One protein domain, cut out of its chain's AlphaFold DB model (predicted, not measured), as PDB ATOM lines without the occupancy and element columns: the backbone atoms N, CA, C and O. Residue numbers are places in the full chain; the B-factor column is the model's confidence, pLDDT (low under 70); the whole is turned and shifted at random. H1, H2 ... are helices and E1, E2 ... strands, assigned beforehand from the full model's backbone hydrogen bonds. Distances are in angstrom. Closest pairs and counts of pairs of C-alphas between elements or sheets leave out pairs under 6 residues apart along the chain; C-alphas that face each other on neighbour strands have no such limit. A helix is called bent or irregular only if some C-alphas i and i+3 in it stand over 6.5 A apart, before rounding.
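Overview. This is residues 2 to 120 of the 121 residues of an uncharacterized protein of Enterococcus sp. HSIEG1 (UniProt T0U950). Look for an elongated, mostly helical body: H3, H4 and H5 form an up-and-down bundle of three helices, each running against the one before it, and the helical hairpin of H1 and H2 packs on H3. At the far end from the tip of that hairpin lies a small strand hairpin, E1 and E2. The printed part has 119 residues, with five named helices and two named strands in the order H1 H2 H3 H4 E1 E2 H5; the sheet, E1 - E2, is antiparallel. The whole is compact, with a radius of gyration of the C-alphas of 14.9 A and spans of 51 by 30 by 21 A.

Arrangement. Start at the sheet, where E1, residues 79 to 81, and E2, residues 84 to 86, form an antiparallel hairpin; N 79 and O 86 are 2.8 A apart and N 81 and O 84 2.8 A, both within hydrogen-bond range. From E2, go to H5, residues 103 to 119: the closest C-alphas, of Arg 86 and Glu 103, are 7.1 A apart. H5 touches H4, residues 64 to 76, with residues 110 to 117 alone, closest at the C-alphas of Tyr 67 and Ile 113, 6.5 A, at a shallow tilt of 23 degrees, opposite ways. H5 also touches the hub, H3, residues 49 to 58, closest at the C-alphas of Ser 50 and Val 106, 6.0 A, at a shallow tilt of 29 degrees, the same way. H3 and H4 are close but not clearly touching, with the C-alphas of Ala 53 and Leu 70 7.8 A apart. H1, residues 2 to 20, touches H3 with residues 3 to 10 alone, closest at the C-alphas of Ala 6 and Ile 52, 5.9 A. H1 and H2, residues 23 to 34, form a helical hairpin; the C-alphas of Leu 16 and Lys 26 come closest, 6.3 A. H2 and H3, also a helical hairpin, only just touch, with 3 pairs of C-alphas within 8 A, the closest those of Ile 33 and Lys 56, 6.6 A. H1 and H2 are both apart from H4 and H5. In H2, H3, H4 and H5 every O i to N i+4 pair is within hydrogen-bond range; in H1 13 of 15 are.

Along the chain. Find C-alpha 79 at (197.537, 202.873, 96.460), where E1 begins; E1 measures 6.2 A and E2 6.1 A from first to last C-alpha. H1 begins at C-alpha 2, (178.507, 188.183, 100.200), and measures 25.2 A; it is irregular, with C-alphas 17 and 20 7.2 A apart. H2 measures 16.5 A, H3 14.2 A and H4 19.4 A. H5 measures 24.8 A and ends at C-alpha 119, (196.004, 188.310, 122.905).

Size, cuts and confidence. The two C-alphas farthest apart, of Thr 22 and Gly 83, are 51.5 A apart. The printed part has no cut; its long links are residues 35 to 48 and 87 to 102. The mean pLDDT of the printed part is 87.1, with residues 2 to 3 and 120 under 70.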
ATOM      1  N   ALA A   2     177.812 188.588  98.962       61.22
ATOM      2  CA  ALA A   2     178.507 188.183 100.200       61.22
ATOM      3  C   ALA A   2     178.438 189.192 101.375       61.22
ATOM      4  O   ALA A   2     178.221 188.776 102.509       61.22
ATOM      5  N   ASN A   3     178.537 190.506 101.127       65.88
ATOM      6  CA  ASN A   3     178.545 191.513 102.208       65.88
ATOM      7  C   ASN A   3     177.196 191.663 102.922       65.88
ATOM      8  O   ASN A   3     177.161 191.826 104.137       65.88
ATOM      9  N   GLY A   4     176.080 191.556 102.188       76.88
ATOM     10  CA  GLY A   4     174.743 191.566 102.793       76.88
ATOM     11  C   GLY A   4     174.542 190.378 103.738       76.88
ATOM     12  O   GLY A   4     174.037 190.544 104.846       76.88
ATOM     13  N   LYS A   5     175.040 189.194 103.347       84.00
ATOM     14  CA  LYS A   5     175.064 188.002 104.207       84.00
ATOM     15  C   LYS A   5     175.976 188.204 105.424       84.00
ATOM     16  O   LYS A   5     175.582 187.848 106.528       84.00
ATOM     17  N   ALA A   6     177.152 188.811 105.251       84.06
ATOM     18  CA  ALA A   6     178.063 189.109 106.360       84.06
ATOM     19  C   ALA A   6     177.441 190.070 107.387       84.06
ATOM     20  O   ALA A   6     177.523 189.812 108.584       84.06
ATOM     21  N   GLY A   7     176.756 191.128 106.939       83.56
ATOM     22  CA  GLY A   7     176.037 192.046 107.828       83.56
ATOM     23  C   GLY A   7     174.929 191.353 108.628       83.56
ATOM     24  O   GLY A   7     174.840 191.532 109.843       83.56
ATOM     25  N   LEU A   8     174.133 190.498 107.975       89.38
ATOM     26  CA  LEU A   8     173.102 189.698 108.644       89.38
ATOM     27  C   LEU A   8     173.703 188.740 109.686       89.38
ATOM     28  O   LEU A   8     173.202 188.648 110.805       89.38
ATOM     29  N   LEU A   9     174.785 188.043 109.332       90.56
ATOM     30  CA  LEU A   9     175.466 187.111 110.230       90.56
ATOM     31  C   LEU A   9     176.124 187.821 111.416       90.56
ATOM     32  O   LEU A   9     176.084 187.292 112.523       90.56
ATOM     33  N   LEU A  10     176.665 189.028 111.217       85.88
ATOM     34  CA  LEU A  10     177.177 189.870 112.299       85.88
ATOM     35  C   LEU A  10     176.064 190.218 113.291       85.88
ATOM     36  O   LEU A  10     176.225 190.000 114.490       85.88
ATOM     37  N   ALA A  11     174.923 190.707 112.795       87.50
ATOM     38  CA  ALA A  11     173.776 191.028 113.640       87.50
ATOM     39  C   ALA A  11     173.267 189.788 114.395       87.50
ATOM     40  O   ALA A  11     173.087 189.838 115.613       87.50
ATOM     41  N   LYS A  12     173.121 188.652 113.697       90.56
ATOM     42  CA  LYS A  12     172.728 187.370 114.302       90.56
ATOM     43  C   LYS A  12     173.712 186.960 115.399       90.56
ATOM     44  O   LYS A  12     173.284 186.662 116.510       90.56
ATOM     45  N   TRP A  13     175.018 187.011 115.138       89.56
ATOM     46  CA  TRP A  13     176.045 186.682 116.129       89.56
ATOM     47  C   TRP A  13     175.951 187.562 117.379       89.56
ATOM     48  O   TRP A  13     176.030 187.041 118.490       89.56
ATOM     49  N   TYR A  14     175.724 188.872 117.219       87.56
ATOM     50  CA  TYR A  14     175.559 189.801 118.342       87.56
ATOM     51  C   TYR A  14     174.347 189.485 119.227       87.56
ATOM     52  O   TYR A  14     174.466 189.537 120.449       87.56
ATOM     53  N   VAL A  15     173.214 189.113 118.634       89.19
ATOM     54  CA  VAL A  15     172.019 188.702 119.391       89.19
ATOM     55  C   VAL A  15     172.246 187.360 120.097       89.19
ATOM     56  O   VAL A  15     171.847 187.161 121.241       89.19
ATOM     57  N   LEU A  16     172.927 186.417 119.445       88.75
ATOM     58  CA  LEU A  16     173.177 185.103 120.040       88.75
ATOM     59  C   LEU A  16     174.175 185.166 121.207       88.75
ATOM     60  O   LEU A  16     173.998 184.465 122.206       88.75
ATOM     61  N   ARG A  17     175.202 186.023 121.127       81.88
ATOM     62  CA  ARG A  17     176.170 186.218 122.225       81.88
ATOM     63  C   ARG A  17     175.595 186.969 123.426       81.88
ATOM     64  O   ARG A  17     176.162 186.852 124.505       81.88
ATOM     65  N   SER A  18     174.500 187.723 123.270       84.75
ATOM     66  CA  SER A  18     173.829 188.403 124.390       84.75
ATOM     67  C   SER A  18     172.921 187.477 125.209       84.75
ATOM     68  O   SER A  18     172.205 187.948 126.084       84.75
ATOM     69  N   GLY A  19     172.944 186.167 124.937       83.00
ATOM     70  CA  GLY A  19     172.204 185.156 125.697       83.00
ATOM     71  C   GLY A  19     170.822 184.820 125.134       83.00
ATOM     72  O   GLY A  19     170.114 184.008 125.718       83.00
ATOM     73  N   SER A  20     170.435 185.391 123.992       84.12
ATOM     74  CA  SER A  20     169.092 185.229 123.418       84.12
ATOM     75  C   SER A  20     168.922 183.995 122.518       84.12
ATOM     76  O   SER A  20     167.897 183.877 121.852       84.12
ATOM     77  N   GLY A  21     169.896 183.079 122.450       83.50
ATOM     78  CA  GLY A  21     169.824 181.918 121.557       83.50
ATOM     79  C   GLY A  21     170.476 180.649 122.090       83.50
ATOM     80  O   GLY A  21     171.287 180.678 123.016       83.50
ATOM     81  N   THR A  22     170.107 179.522 121.477       90.31
ATOM     82  CA  THR A  22     170.613 178.194 121.844       90.31
ATOM     83  C   THR A  22     172.032 177.970 121.326       90.31
ATOM     84  O   THR A  22     172.488 178.623 120.384       90.31
ATOM     85  N   GLU A  23     172.731 176.997 121.909       88.94
ATOM     86  CA  GLU A  23     174.082 176.631 121.468       88.94
ATOM     87  C   GLU A  23     174.101 176.109 120.024       88.94
ATOM     88  O   GLU A  23     174.998 176.433 119.249       88.94
ATOM     89  N   ALA A  24     173.046 175.399 119.611       92.19
ATOM     90  CA  ALA A  24     172.875 174.960 118.228       92.19
ATOM     91  C   ALA A  24     172.835 176.147 117.247       92.19
ATOM     92  O   ALA A  24     173.518 176.122 116.226       92.19
ATOM     93  N   MET A  25     172.108 177.221 117.582       91.88
ATOM     94  CA  MET A  25     172.027 178.422 116.738       91.88
ATOM     95  C   MET A  25     173.365 179.160 116.644       91.88
ATOM     96  O   MET A  25     173.687 179.722 115.591       91.88
ATOM     97  N   LYS A  26     174.149 179.179 117.731       89.12
ATOM     98  CA  LYS A  26     175.505 179.749 117.726       89.12
ATOM     99  C   LYS A  26     176.423 178.957 116.809       89.12
ATOM    100  O   LYS A  26     177.044 179.566 115.945       89.12
ATOM    101  N   ASN A  27     176.445 177.632 116.944       90.25
ATOM    102  CA  ASN A  27     177.279 176.750 116.124       90.25
ATOM    103  C   ASN A  27     176.926 176.855 114.637       90.25
ATOM    104  O   ASN A  27     177.806 177.021 113.797       90.25
ATOM    105  N   GLU A  28     175.635 176.855 114.310       92.44
ATOM    106  CA  GLU A  28     175.163 177.044 112.936       92.44
ATOM    107  C   GLU A  28     175.613 178.402 112.366       92.44
ATOM    108  O   GLU A  28     176.120 178.491 111.247       92.44
ATOM    109  N   THR A  29     175.470 179.477 113.148       92.00
ATOM    110  CA  THR A  29     175.888 180.826 112.731       92.00
ATOM    111  C   THR A  29     177.404 180.915 112.570       92.00
ATOM    112  O   THR A  29     177.887 181.541 111.629       92.00
ATOM    113  N   PHE A  30     178.156 180.268 113.457       89.94
ATOM    114  CA  PHE A  30     179.609 180.201 113.404       89.94
ATOM    115  C   PHE A  30     180.105 179.512 112.126       89.94
ATOM    116  O   PHE A  30     180.961 180.072 111.437       89.94
ATOM    117  N   GLU A  31     179.531 178.365 111.750       90.75
ATOM    118  CA  GLU A  31     179.891 177.677 110.502       90.75
ATOM    119  C   GLU A  31     179.518 178.513 109.265       90.75
ATOM    120  O   GLU A  31     180.331 178.671 108.356       90.75
ATOM    121  N   GLN A  32     178.360 179.184 109.263       92.44
ATOM    122  CA  GLN A  32     177.994 180.095 108.168       92.44
ATOM    123  C   GLN A  32     178.980 181.265 108.011       92.44
ATOM    124  O   GLN A  32     179.239 181.710 106.891       92.44
ATOM    125  N   ILE A  33     179.539 181.775 109.115       90.62
ATOM    126  CA  ILE A  33     180.575 182.820 109.097       90.62
ATOM    127  C   ILE A  33     181.887 182.273 108.536       90.62
ATOM    128  O   ILE A  33     182.564 182.942 107.747       90.62
ATOM    129  N   LYS A  34     182.262 181.057 108.925       87.38
ATOM    130  CA  LYS A  34     183.471 180.374 108.459       87.38
ATOM    131  C   LYS A  34     183.457 180.133 106.949       87.38
ATOM    132  O   LYS A  34     184.489 180.325 106.311       87.38
ATOM    133  N   GLU A  35     182.296 179.868 106.363       89.44
ATOM    134  CA  GLU A  35     182.119 179.713 104.912       89.44
ATOM    135  C   GLU A  35     182.174 181.026 104.117       89.44
ATOM    136  O   GLU A  35     182.286 181.001 102.890       89.44
ATOM    137  N   LEU A  36     182.101 182.196 104.769       88.56
ATOM    138  CA  LEU A  36     182.167 183.464 104.039       88.56
ATOM    139  C   LEU A  36     183.521 183.610 103.320       88.56
ATOM    140  O   LEU A  36     184.565 183.466 103.966       88.56
ATOM    141  N   PRO A  37     183.532 183.947 102.019       85.50
ATOM    142  CA  PRO A  37     184.765 184.056 101.256       85.50
ATOM    143  C   PRO A  37     185.558 185.302 101.663       85.50
ATOM    144  O   PRO A  37     185.027 186.411 101.689       85.50
ATOM    145  N   LEU A  38     186.860 185.135 101.909       84.94
ATOM    146  CA  LEU A  38     187.814 186.240 102.071       84.94
ATOM    147  C   LEU A  38     188.387 186.671 100.718       84.94
ATOM    148  O   LEU A  38     189.597 186.727 100.523       84.94
ATOM    149  N   VAL A  39     187.502 186.947  99.764       78.81
ATOM    150  CA  VAL A  39     187.877 187.397  98.421       78.81
ATOM    151  C   VAL A  39     186.945 188.531  98.022       78.81
ATOM    152  O   VAL A  39     185.726 188.369  98.012       78.81
ATOM    153  N   SER A  40     187.513 189.695  97.709       81.50
ATOM    154  CA  SER A  40     186.775 190.847  97.185       81.50
ATOM    155  C   SER A  40     187.709 191.741  96.377       81.50
ATOM    156  O   SER A  40     188.858 191.934  96.757       81.50
ATOM    157  N   SER A  41     187.224 192.352  95.299       80.94
ATOM    158  CA  SER A  41     187.954 193.423  94.603       80.94
ATOM    159  C   SER A  41     187.952 194.747  95.380       80.94
ATOM    160  O   SER A  41     188.691 195.669  95.051       80.94
ATOM    161  N   ASN A  42     187.128 194.841  96.424       86.94
ATOM    162  CA  ASN A  42     186.937 196.020  97.252       86.94
ATOM    163  C   ASN A  42     187.468 195.764  98.671       86.94
ATOM    164  O   ASN A  42     187.115 194.759  99.292       86.94
ATOM    165  N   VAL A  43     188.275 196.690  99.195       91.94
ATOM    166  CA  VAL A  43     188.864 196.612 100.540       91.94
ATOM    167  C   VAL A  43     187.989 197.207 101.641       91.94
ATOM    168  O   VAL A  43     188.192 196.884 102.804       91.94
ATOM    169  N   SER A  44     187.012 198.046 101.304       91.69
ATOM    170  CA  SER A  44     186.201 198.806 102.263       91.69
ATOM    171  C   SER A  44     185.490 197.939 103.312       91.69
ATOM    172  O   SER A  44     185.279 196.737 103.135       91.69
ATOM    173  N   PHE A  45     185.092 198.552 104.424       91.88
ATOM    174  CA  PHE A  45     184.440 197.832 105.516       91.88
ATOM    175  C   PHE A  45     182.998 197.432 105.185       91.88
ATOM    176  O   PHE A  45     182.607 196.288 105.387       91.88
ATOM    177  N   GLY A  46     182.203 198.353 104.644       87.94
ATOM    178  CA  GLY A  46     180.784 198.128 104.365       87.94
ATOM    179  C   GLY A  46     180.528 197.260 103.133       87.94
ATOM    180  O   GLY A  46     179.526 196.550 103.075       87.94
ATOM    181  N   TYR A  47     181.431 197.300 102.148       85.94
ATOM    182  CA  TYR A  47     181.210 196.679 100.837       85.94
ATOM    183  C   TYR A  47     182.382 195.819 100.357       85.94
ATOM    184  O   TYR A  47     182.379 195.354  99.213       85.94
ATOM    185  N   GLY A  48     183.383 195.597 101.199       88.75
ATOM    186  CA  GLY A  48     184.604 194.904 100.831       88.75
ATOM    187  C   GLY A  48     184.978 193.767 101.768       88.75
ATOM    188  O   GLY A  48     184.231 193.374 102.665       88.75
ATOM    189  N   ILE A  49     186.181 193.242 101.547       91.25
ATOM    190  CA  ILE A  49     186.744 192.152 102.346       91.25
ATOM    191  C   ILE A  49     186.900 192.541 103.820       91.25
ATOM    192  O   ILE A  49     186.819 191.657 104.669       91.25
ATOM    193  N   SER A  50     187.053 193.831 104.152       92.69
ATOM    194  CA  SER A  50     187.299 194.232 105.540       92.69
ATOM    195  C   SER A  50     186.130 193.919 106.481       92.69
ATOM    196  O   SER A  50     186.356 193.458 107.597       92.69
ATOM    197  N   GLY A  51     184.880 194.083 106.042       91.50
ATOM    198  CA  GLY A  51     183.719 193.726 106.870       91.50
ATOM    199  C   GLY A  51     183.602 192.218 107.108       91.50
ATOM    200  O   GLY A  51     183.336 191.773 108.225       91.50
ATOM    201  N   ILE A  52     183.861 191.415 106.070       90.25
ATOM    202  CA  ILE A  52     183.853 189.945 106.166       90.25
ATOM    203  C   ILE A  52     184.976 189.467 107.092       90.25
ATOM    204  O   ILE A  52     184.772 188.610 107.952       90.25
ATOM    205  N   ALA A  53     186.165 190.037 106.923       91.31
ATOM    206  CA  ALA A  53     187.329 189.735 107.730       91.31
ATOM    207  C   ALA A  53     187.111 190.093 109.202       91.31
ATOM    208  O   ALA A  53     187.380 189.262 110.068       91.31
ATOM    209  N   TYR A  54     186.542 191.267 109.485       91.75
ATOM    210  CA  TYR A  54     186.178 191.672 110.842       91.75
ATOM    211  C   TYR A  54     185.257 190.651 111.511       91.75
ATOM    212  O   TYR A  54     185.493 190.267 112.653       91.75
ATOM    213  N   LEU A  55     184.247 190.151 110.795       89.31
ATOM    214  CA  LEU A  55     183.337 189.148 111.341       89.31
ATOM    215  C   LEU A  55     184.071 187.859 111.738       89.31
ATOM    216  O   LEU A  55     183.841 187.342 112.827       89.31
ATOM    217  N   LYS A  56     185.004 187.376 110.909       89.81
ATOM    218  CA  LYS A  56     185.808 186.189 111.241       89.81
ATOM    219  C   LYS A  56     186.766 186.428 112.414       89.81
ATOM    220  O   LYS A  56     186.943 185.531 113.236       89.81
ATOM    221  N   VAL A  57     187.350 187.625 112.510       89.44
ATOM    222  CA  VAL A  57     188.189 188.055 113.644       89.44
ATOM    223  C   VAL A  57     187.363 188.106 114.937       89.44
ATOM    224  O   VAL A  57     187.798 187.621 115.980       89.44
ATOM    225  N   LEU A  58     186.144 188.651 114.877       87.06
ATOM    226  CA  LEU A  58     185.243 188.775 116.024       87.06
ATOM    227  C   LEU A  58     184.853 187.407 116.590       87.06
ATOM    228  O   LEU A  58     184.802 187.237 117.807       87.06
ATOM    229  N   THR A  59     184.581 186.439 115.716       83.38
ATOM    230  CA  THR A  59     184.179 185.088 116.116       83.38
ATOM    231  C   THR A  59     185.359 184.157 116.399       83.38
ATOM    232  O   THR A  59     185.119 182.984 116.625       83.38
ATOM    233  N   ASN A  60     186.615 184.621 116.364       77.94
ATOM    234  CA  ASN A  60     187.817 183.774 116.490       77.94
ATOM    235  C   ASN A  60     187.845 182.605 115.483       77.94
ATOM    236  O   ASN A  60     188.272 181.496 115.790       77.94
ATOM    237  N   ASN A  61     187.382 182.860 114.258       73.25
ATOM    238  CA  ASN A  61     187.271 181.860 113.193       73.25
ATOM    239  C   ASN A  61     188.584 181.636 112.417       73.25
ATOM    240  O   ASN A  61     188.592 180.952 111.395       73.25
ATOM    241  N   LEU A  62     189.682 182.259 112.850       76.25
ATOM    242  CA  LEU A  62     190.950 182.305 112.128       76.25
ATOM    243  C   LEU A  62     192.078 181.765 113.005       76.25
ATOM    244  O   LEU A  62     192.172 182.089 114.189       76.25
ATOM    245  N   LYS A  63     192.963 180.963 112.406       78.88
ATOM    246  CA  LYS A  63     194.231 180.579 113.032       78.88
ATOM    247  C   LYS A  63     195.222 181.738 112.911       78.88
ATOM    248  O   LYS A  63     195.088 182.605 112.048       78.88
ATOM    249  N   ARG A  64     196.290 181.715 113.715       75.19
ATOM    250  CA  ARG A  64     197.353 182.742 113.686       75.19
ATOM    251  C   ARG A  64     197.886 183.036 112.275       75.19
ATOM    252  O   ARG A  64     198.028 184.197 111.897       75.19
ATOM    253  N   ASN A  65     198.129 181.995 111.481       80.06
ATOM    254  CA  ASN A  65     198.633 182.133 110.109       80.06
ATOM    255  C   ASN A  65     197.626 182.811 109.164       80.06
ATOM    256  O   ASN A  65     198.032 183.507 108.229       80.06
ATOM    257  N   ASP A  66     196.328 182.670 109.431       83.19
ATOM    258  CA  ASP A  66     195.276 183.294 108.632       83.19
ATOM    259  C   ASP A  66     195.215 184.807 108.899       83.19
ATOM    260  O   ASP A  66     195.043 185.585 107.962       83.19
ATOM    261  N   TYR A  67     195.449 185.249 110.144       85.00
ATOM    262  CA  TYR A  67     195.556 186.677 110.481       85.00
ATOM    263  C   TYR A  67     196.731 187.357 109.756       85.00
ATOM    264  O   TYR A  67     196.565 188.432 109.179       85.00
ATOM    265  N   ASN A  68     197.905 186.718 109.718       85.31
ATOM    266  CA  ASN A  68     199.070 187.235 108.983       85.31
ATOM    267  C   ASN A  68     198.825 187.296 107.466       85.31
ATOM    268  O   ASN A  68     199.202 188.271 106.805       85.31
ATOM    269  N   SER A  69     198.169 186.272 106.917       86.94
ATOM    270  CA  SER A  69     197.801 186.231 105.498       86.94
ATOM    271  C   SER A  69     196.811 187.343 105.155       86.94
ATOM    272  O   SER A  69     196.962 188.026 104.143       86.94
ATOM    273  N   LEU A  70     195.839 187.593 106.036       88.25
ATOM    274  CA  LEU A  70     194.876 188.678 105.900       88.25
ATOM    275  C   LEU A  70     195.556 190.052 105.935       88.25
ATOM    276  O   LEU A  70     195.268 190.881 105.076       88.25
ATOM    277  N   LEU A  71     196.493 190.290 106.861       89.44
ATOM    278  CA  LEU A  71     197.269 191.536 106.899       89.44
ATOM    279  C   LEU A  71     198.075 191.743 105.613       89.44
ATOM    280  O   LEU A  71     198.040 192.831 105.039       89.44
ATOM    281  N   THR A  72     198.752 190.699 105.130       88.75
ATOM    282  CA  THR A  72     199.498 190.745 103.862       88.75
ATOM    283  C   THR A  72     198.579 191.082 102.692       88.75
ATOM    284  O   THR A  72     198.887 191.969 101.898       88.75
ATOM    285  N   ASN A  73     197.412 190.437 102.619       88.69
ATOM    286  CA  ASN A  73     196.424 190.716 101.586       88.69
ATOM    287  C   ASN A  73     195.929 192.170 101.669       88.69
ATOM    288  O   ASN A  73     195.940 192.880 100.668       88.69
ATOM    289  N   LEU A  74     195.601 192.667 102.867       90.94
ATOM    290  CA  LEU A  74     195.197 194.059 103.072       90.94
ATOM    291  C   LEU A  74     196.277 195.051 102.627       90.94
ATOM    292  O   LEU A  74     195.939 196.123 102.141       90.94
ATOM    293  N   LEU A  75     197.571 194.749 102.754       90.12
ATOM    294  CA  LEU A  75     198.620 195.648 102.260       90.12
ATOM    295  C   LEU A  75     198.586 195.817 100.734       90.12
ATOM    296  O   LEU A  75     198.906 196.904 100.255       90.12
ATOM    297  N   SER A  76     198.148 194.797  99.989       90.38
ATOM    298  CA  SER A  76     198.090 194.831  98.519       90.38
ATOM    299  C   SER A  76     197.064 195.822  97.951       90.38
ATOM    300  O   SER A  76     197.216 196.281  96.825       90.38
ATOM    301  N   TYR A  77     196.055 196.214  98.739       90.12
ATOM    302  CA  TYR A  77     195.030 197.181  98.319       90.12
ATOM    303  C   TYR A  77     195.460 198.642  98.474       90.12
ATOM    304  O   TYR A  77     194.705 199.548  98.113       90.12
ATOM    305  N   LYS A  78     196.634 198.904  99.061       90.94
ATOM    306  CA  LYS A  78     197.115 200.273  99.219       90.94
ATOM    307  C   LYS A  78     197.522 200.845  97.867       90.94
ATOM    308  O   LYS A  78     198.241 200.214  97.101       90.94
ATOM    309  N   VAL A  79     197.129 202.087  97.625       89.62
ATOM    310  CA  VAL A  79     197.537 202.873  96.460       89.62
ATOM    311  C   VAL A  79     198.396 204.050  96.907       89.62
ATOM    312  O   VAL A  79     198.224 204.578  98.010       89.62
ATOM    313  N   ASN A  80     199.326 204.480  96.056       89.38
ATOM    314  CA  ASN A  80     200.091 205.694  96.322       89.38
ATOM    315  C   ASN A  80     199.211 206.920  96.046       89.38
ATOM    316  O   ASN A  80     198.760 207.139  94.924       89.38
ATOM    317  N   PHE A  81     198.985 207.731  97.075       85.62
ATOM    318  CA  PHE A  81     198.275 208.995  96.982       85.62
ATOM    319  C   PHE A  81     199.073 210.091  97.683       85.62
ATOM    320  O   PHE A  81     199.263 210.063  98.901       85.62
ATOM    321  N   LYS A  82     199.537 211.077  96.903       87.50
ATOM    322  CA  LYS A  82     200.358 212.202  97.387       87.50
ATOM    323  C   LYS A  82     201.586 211.743  98.195       87.50
ATOM    324  O   LYS A  82     201.885 212.305  99.247       87.50
ATOM    325  N   GLY A  83     202.265 210.691  97.732       86.50
ATOM    326  CA  GLY A  83     203.469 210.156  98.375       86.50
ATOM    327  C   GLY A  83     203.203 209.318  99.630       86.50
ATOM    328  O   GLY A  83     204.139 209.000 100.357       86.50
ATOM    329  N   LYS A  84     201.943 208.961  99.908       87.31
ATOM    330  CA  LYS A  84     201.561 208.096 101.031       87.31
ATOM    331  C   LYS A  84     200.771 206.895 100.525       87.31
ATOM    332  O   LYS A  84     199.922 207.037  99.653       87.31
ATOM    333  N   ASN A  85     201.010 205.726 101.115       90.38
ATOM    334  CA  ASN A  85     200.227 204.525 100.834       90.38
ATOM    335  C   ASN A  85     198.901 204.592 101.597       90.38
ATOM    336  O   ASN A  85     198.907 204.608 102.830       90.38
ATOM    337  N   ARG A  86     197.788 204.659 100.866       91.19
ATOM    338  CA  ARG A  86     196.436 204.866 101.403       91.19
ATOM    339  C   ARG A  86     195.472 203.818 100.865       91.19
ATOM    340  O   ARG A  86     195.712 203.244  99.806       91.19
ATOM    341  N   TYR A  87     194.372 203.602 101.572       91.31
ATOM    342  CA  TYR A  87     193.275 202.771 101.076       91.31
ATOM    343  C   TYR A  87     192.278 203.607 100.257       91.31
ATOM    344  O   TYR A  87     191.822 204.639 100.759       91.31
ATOM    345  N   PRO A  88     191.946 203.207  99.015       88.06
ATOM    346  CA  PRO A  88     190.991 203.940  98.192       88.06
ATOM    347  C   PRO A  88     189.563 203.800  98.724       88.06
ATOM    348  O   PRO A  88     189.202 202.766  99.290       88.06
ATOM    349  N   ASP A  89     188.748 204.837  98.520       89.06
ATOM    350  CA  ASP A  89     187.306 204.721  98.703       89.06
ATOM    351  C   ASP A  89     186.724 203.780  97.636       89.06
ATOM    352  O   ASP A  89     187.232 203.676  96.520       89.06
ATOM    353  N   CYS A  90     185.675 203.038  97.978       83.56
ATOM    354  CA  CYS A  90     185.073 202.087  97.051       83.56
ATOM    355  C   CYS A  90     183.917 202.635  96.211       83.56
ATOM    356  O   CYS A  90     183.441 201.952  95.308       83.56
ATOM    357  N   THR A  91     183.409 203.820  96.539       82.88
ATOM    358  CA  THR A  91     182.309 204.485  95.824       82.88
ATOM    359  C   THR A  91     182.808 205.482  94.791       82.88
ATOM    360  O   THR A  91     182.063 205.882  93.900       82.88
ATOM    361  N   ASN A  92     184.074 205.877  94.888       77.81
ATOM    362  CA  ASN A  92     184.739 206.738  93.930       77.81
ATOM    363  C   ASN A  92     186.251 206.476  93.956       77.81
ATOM    364  O   ASN A  92     186.773 205.891  94.891       77.81
ATOM    365  N   SER A  93     186.986 206.932  92.945       74.06
ATOM    366  CA  SER A  93     188.441 206.718  92.868       74.06
ATOM    367  C   SER A  93     189.266 207.685  93.737       74.06
ATOM    368  O   SER A  93     190.412 207.982  93.398       74.06
ATOM    369  N   ARG A  94     188.704 208.243  94.818       82.44
ATOM    370  CA  ARG A  94     189.399 209.181  95.718       82.44
ATOM    371  C   ARG A  94     189.840 208.479  97.000       82.44
ATOM    372  O   ARG A  94     189.406 207.379  97.323       82.44
ATOM    373  N   ILE A  95     190.719 209.141  97.751       84.44
ATOM    374  CA  ILE A  95     191.024 208.754  99.130       84.44
ATOM    375  C   ILE A  95     190.091 209.526 100.051       84.44
ATOM    376  O   ILE A  95     190.211 210.747 100.166       84.44
ATOM    377  N   GLU A  96     189.186 208.815 100.718       87.12
ATOM    378  CA  GLU A  96     188.252 209.408 101.669       87.12
ATOM    379  C   GLU A  96     188.377 208.780 103.060       87.12
ATOM    380  O   GLU A  96     188.515 207.565 103.226       87.12
ATOM    381  N   ALA A  97     188.299 209.627 104.087       87.06
ATOM    382  CA  ALA A  97     188.330 209.216 105.485       87.06
ATOM    383  C   ALA A  97     186.931 208.785 105.958       87.06
ATOM    384  O   ALA A  97     186.333 209.407 106.833       87.06
ATOM    385  N   ARG A  98     186.384 207.731 105.347       90.50
ATOM    386  CA  ARG A  98     185.070 207.168 105.694       90.50
ATOM    387  C   ARG A  98     185.224 205.789 106.309       90.50
ATOM    388  O   ARG A  98     186.110 205.035 105.926       90.50
ATOM    389  N   PHE A  99     184.334 205.445 107.236       91.75
ATOM    390  CA  PHE A  99     184.345 204.117 107.846       91.75
ATOM    391  C   PHE A  99     183.863 203.042 106.863       91.75
ATOM    392  O   PHE A  99     184.578 202.090 106.581       91.75
ATOM    393  N   LEU A 100     182.664 203.210 106.294       90.94
ATOM    394  CA  LEU A 100     182.052 202.166 105.466       90.94
ATOM    395  C   LEU A 100     182.739 201.987 104.115       90.94
ATOM    396  O   LEU A 100     182.901 200.859 103.667       90.94
ATOM    397  N   THR A 101     183.115 203.078 103.460       91.00
ATOM    398  CA  THR A 101     183.572 203.051 102.064       91.00
ATOM    399  C   THR A 101     185.055 203.339 101.917       91.00
ATOM    400  O   THR A 101     185.634 202.956 100.907       91.00
ATOM    401  N   GLY A 102     185.659 203.984 102.913       88.88
ATOM    402  CA  GLY A 102     187.001 204.536 102.836       88.88
ATOM    403  C   GLY A 102     187.979 203.896 103.811       88.88
ATOM    404  O   GLY A 102     187.780 202.804 104.346       88.88
ATOM    405  N   GLU A 103     189.069 204.610 104.040       93.06
ATOM    406  CA  GLU A 103     190.251 204.075 104.705       93.06
ATOM    407  C   GLU A 103     190.073 203.790 106.199       93.06
ATOM    408  O   GLU A 103     190.702 202.872 106.728       93.06
ATOM    409  N   ILE A 104     189.213 204.543 106.888       94.94
ATOM    410  CA  ILE A 104     189.073 204.442 108.348       94.94
ATOM    411  C   ILE A 104     188.596 203.048 108.757       94.94
ATOM    412  O   ILE A 104     189.128 202.478 109.707       94.94
ATOM    413  N   GLY A 105     187.646 202.461 108.025       94.44
ATOM    414  CA  GLY A 105     187.157 201.117 108.338       94.44
ATOM    415  C   GLY A 105     188.195 200.022 108.086       94.44
ATOM    416  O   GLY A 105     188.232 199.027 108.806       94.44
ATOM    417  N   VAL A 106     189.081 200.219 107.106       94.69
ATOM    418  CA  VAL A 106     190.184 199.283 106.843       94.69
ATOM    419  C   VAL A 106     191.224 199.357 107.958       94.69
ATOM    420  O   VAL A 106     191.668 198.326 108.457       94.69
ATOM    421  N   LEU A 107     191.588 200.567 108.389       94.81
ATOM    422  CA  LEU A 107     192.519 200.764 109.503       94.81
ATOM    423  C   LEU A 107     191.962 200.216 110.820       94.81
ATOM    424  O   LEU A 107     192.706 199.590 111.569       94.81
ATOM    425  N   PHE A 108     190.660 200.384 111.063       95.69
ATOM    426  CA  PHE A 108     189.974 199.767 112.196       95.69
ATOM    427  C   PHE A 108     190.131 198.239 112.195       95.69
ATOM    428  O   PHE A 108     190.523 197.663 113.205       95.69
ATOM    429  N   LEU A 109     189.912 197.573 111.054       95.12
ATOM    430  CA  LEU A 109     190.143 196.130 110.955       95.12
ATOM    431  C   LEU A 109     191.604 195.755 111.246       95.12
ATOM    432  O   LEU A 109     191.849 194.776 111.948       95.12
ATOM    433  N   VAL A 110     192.568 196.494 110.689       94.38
ATOM    434  CA  VAL A 110     193.998 196.235 110.928       94.38
ATOM    435  C   VAL A 110     194.308 196.272 112.424       94.38
ATOM    436  O   VAL A 110     195.042 195.410 112.907       94.38
ATOM    437  N   ASP A 111     193.728 197.226 113.150       94.06
ATOM    438  CA  ASP A 111     193.867 197.327 114.600       94.06
ATOM    439  C   ASP A 111     193.247 196.121 115.327       94.06
ATOM    440  O   ASP A 111     193.919 195.476 116.129       94.06
ATOM    441  N   CYS A 112     192.025 195.713 114.958       92.88
ATOM    442  CA  CYS A 112     191.393 194.516 115.524       92.88
ATOM    443  C   CYS A 112     192.230 193.242 115.316       92.88
ATOM    444  O   CYS A 112     192.318 192.405 116.213       92.88
ATOM    445  N   ILE A 113     192.843 193.070 114.139       91.75
ATOM    446  CA  ILE A 113     193.701 191.907 113.867       91.75
ATOM    447  C   ILE A 113     194.954 191.946 114.747       91.75
ATOM    448  O   ILE A 113     195.364 190.909 115.265       91.75
ATOM    449  N   ARG A 114     195.563 193.125 114.924       89.81
ATOM    450  CA  ARG A 114     196.748 193.294 115.777       89.81
ATOM    451  C   ARG A 114     196.448 192.948 117.229       89.81
ATOM    452  O   ARG A 114     197.158 192.119 117.783       89.81
ATOM    453  N   GLN A 115     195.351 193.471 117.776       89.12
ATOM    454  CA  GLN A 115     194.897 193.139 119.131       89.12
ATOM    455  C   GLN A 115     194.718 191.625 119.309       89.12
ATOM    456  O   GLN A 115     195.225 191.046 120.261       89.12
ATOM    457  N   ARG A 116     194.093 190.936 118.340       87.06
ATOM    458  CA  ARG A 116     193.976 189.467 118.394       87.06
ATOM    459  C   ARG A 116     195.318 188.743 118.361       87.06
ATOM    460  O   ARG A 116     195.463 187.712 119.004       87.06
ATOM    461  N   LEU A 117     196.280 189.226 117.582       84.25
ATOM    462  CA  LEU A 117     197.614 188.625 117.523       84.25
ATOM    463  C   LEU A 117     198.405 188.825 118.824       84.25
ATOM    464  O   LEU A 117     199.243 187.981 119.138       84.25
ATOM    465  N   GLU A 118     198.142 189.910 119.550       84.25
ATOM    466  CA  GLU A 118     198.714 190.204 120.869       84.25
ATOM    467  C   GLU A 118     198.071 189.346 121.971       84.25
ATOM    468  O   GLU A 118     198.799 188.746 122.755       84.25
ATOM    469  N   ASP A 119     196.743 189.176 121.962       75.00
ATOM    470  CA  ASP A 119     196.004 188.310 122.905       75.00
ATOM    471  C   ASP A 119     196.411 186.819 122.828       75.00
ATOM    472  O   ASP A 119     196.120 186.037 123.733       75.00
ATOM    473  N   HIS A 120     197.040 186.397 121.725       63.34
ATOM    474  CA  HIS A 120     197.503 185.025 121.469       63.34
ATOM    475  C   HIS A 120     199.032 184.845 121.635       63.34
ATOM    476  O   HIS A 120     199.604 183.915 121.043       63.34
TER     477      HIS A 120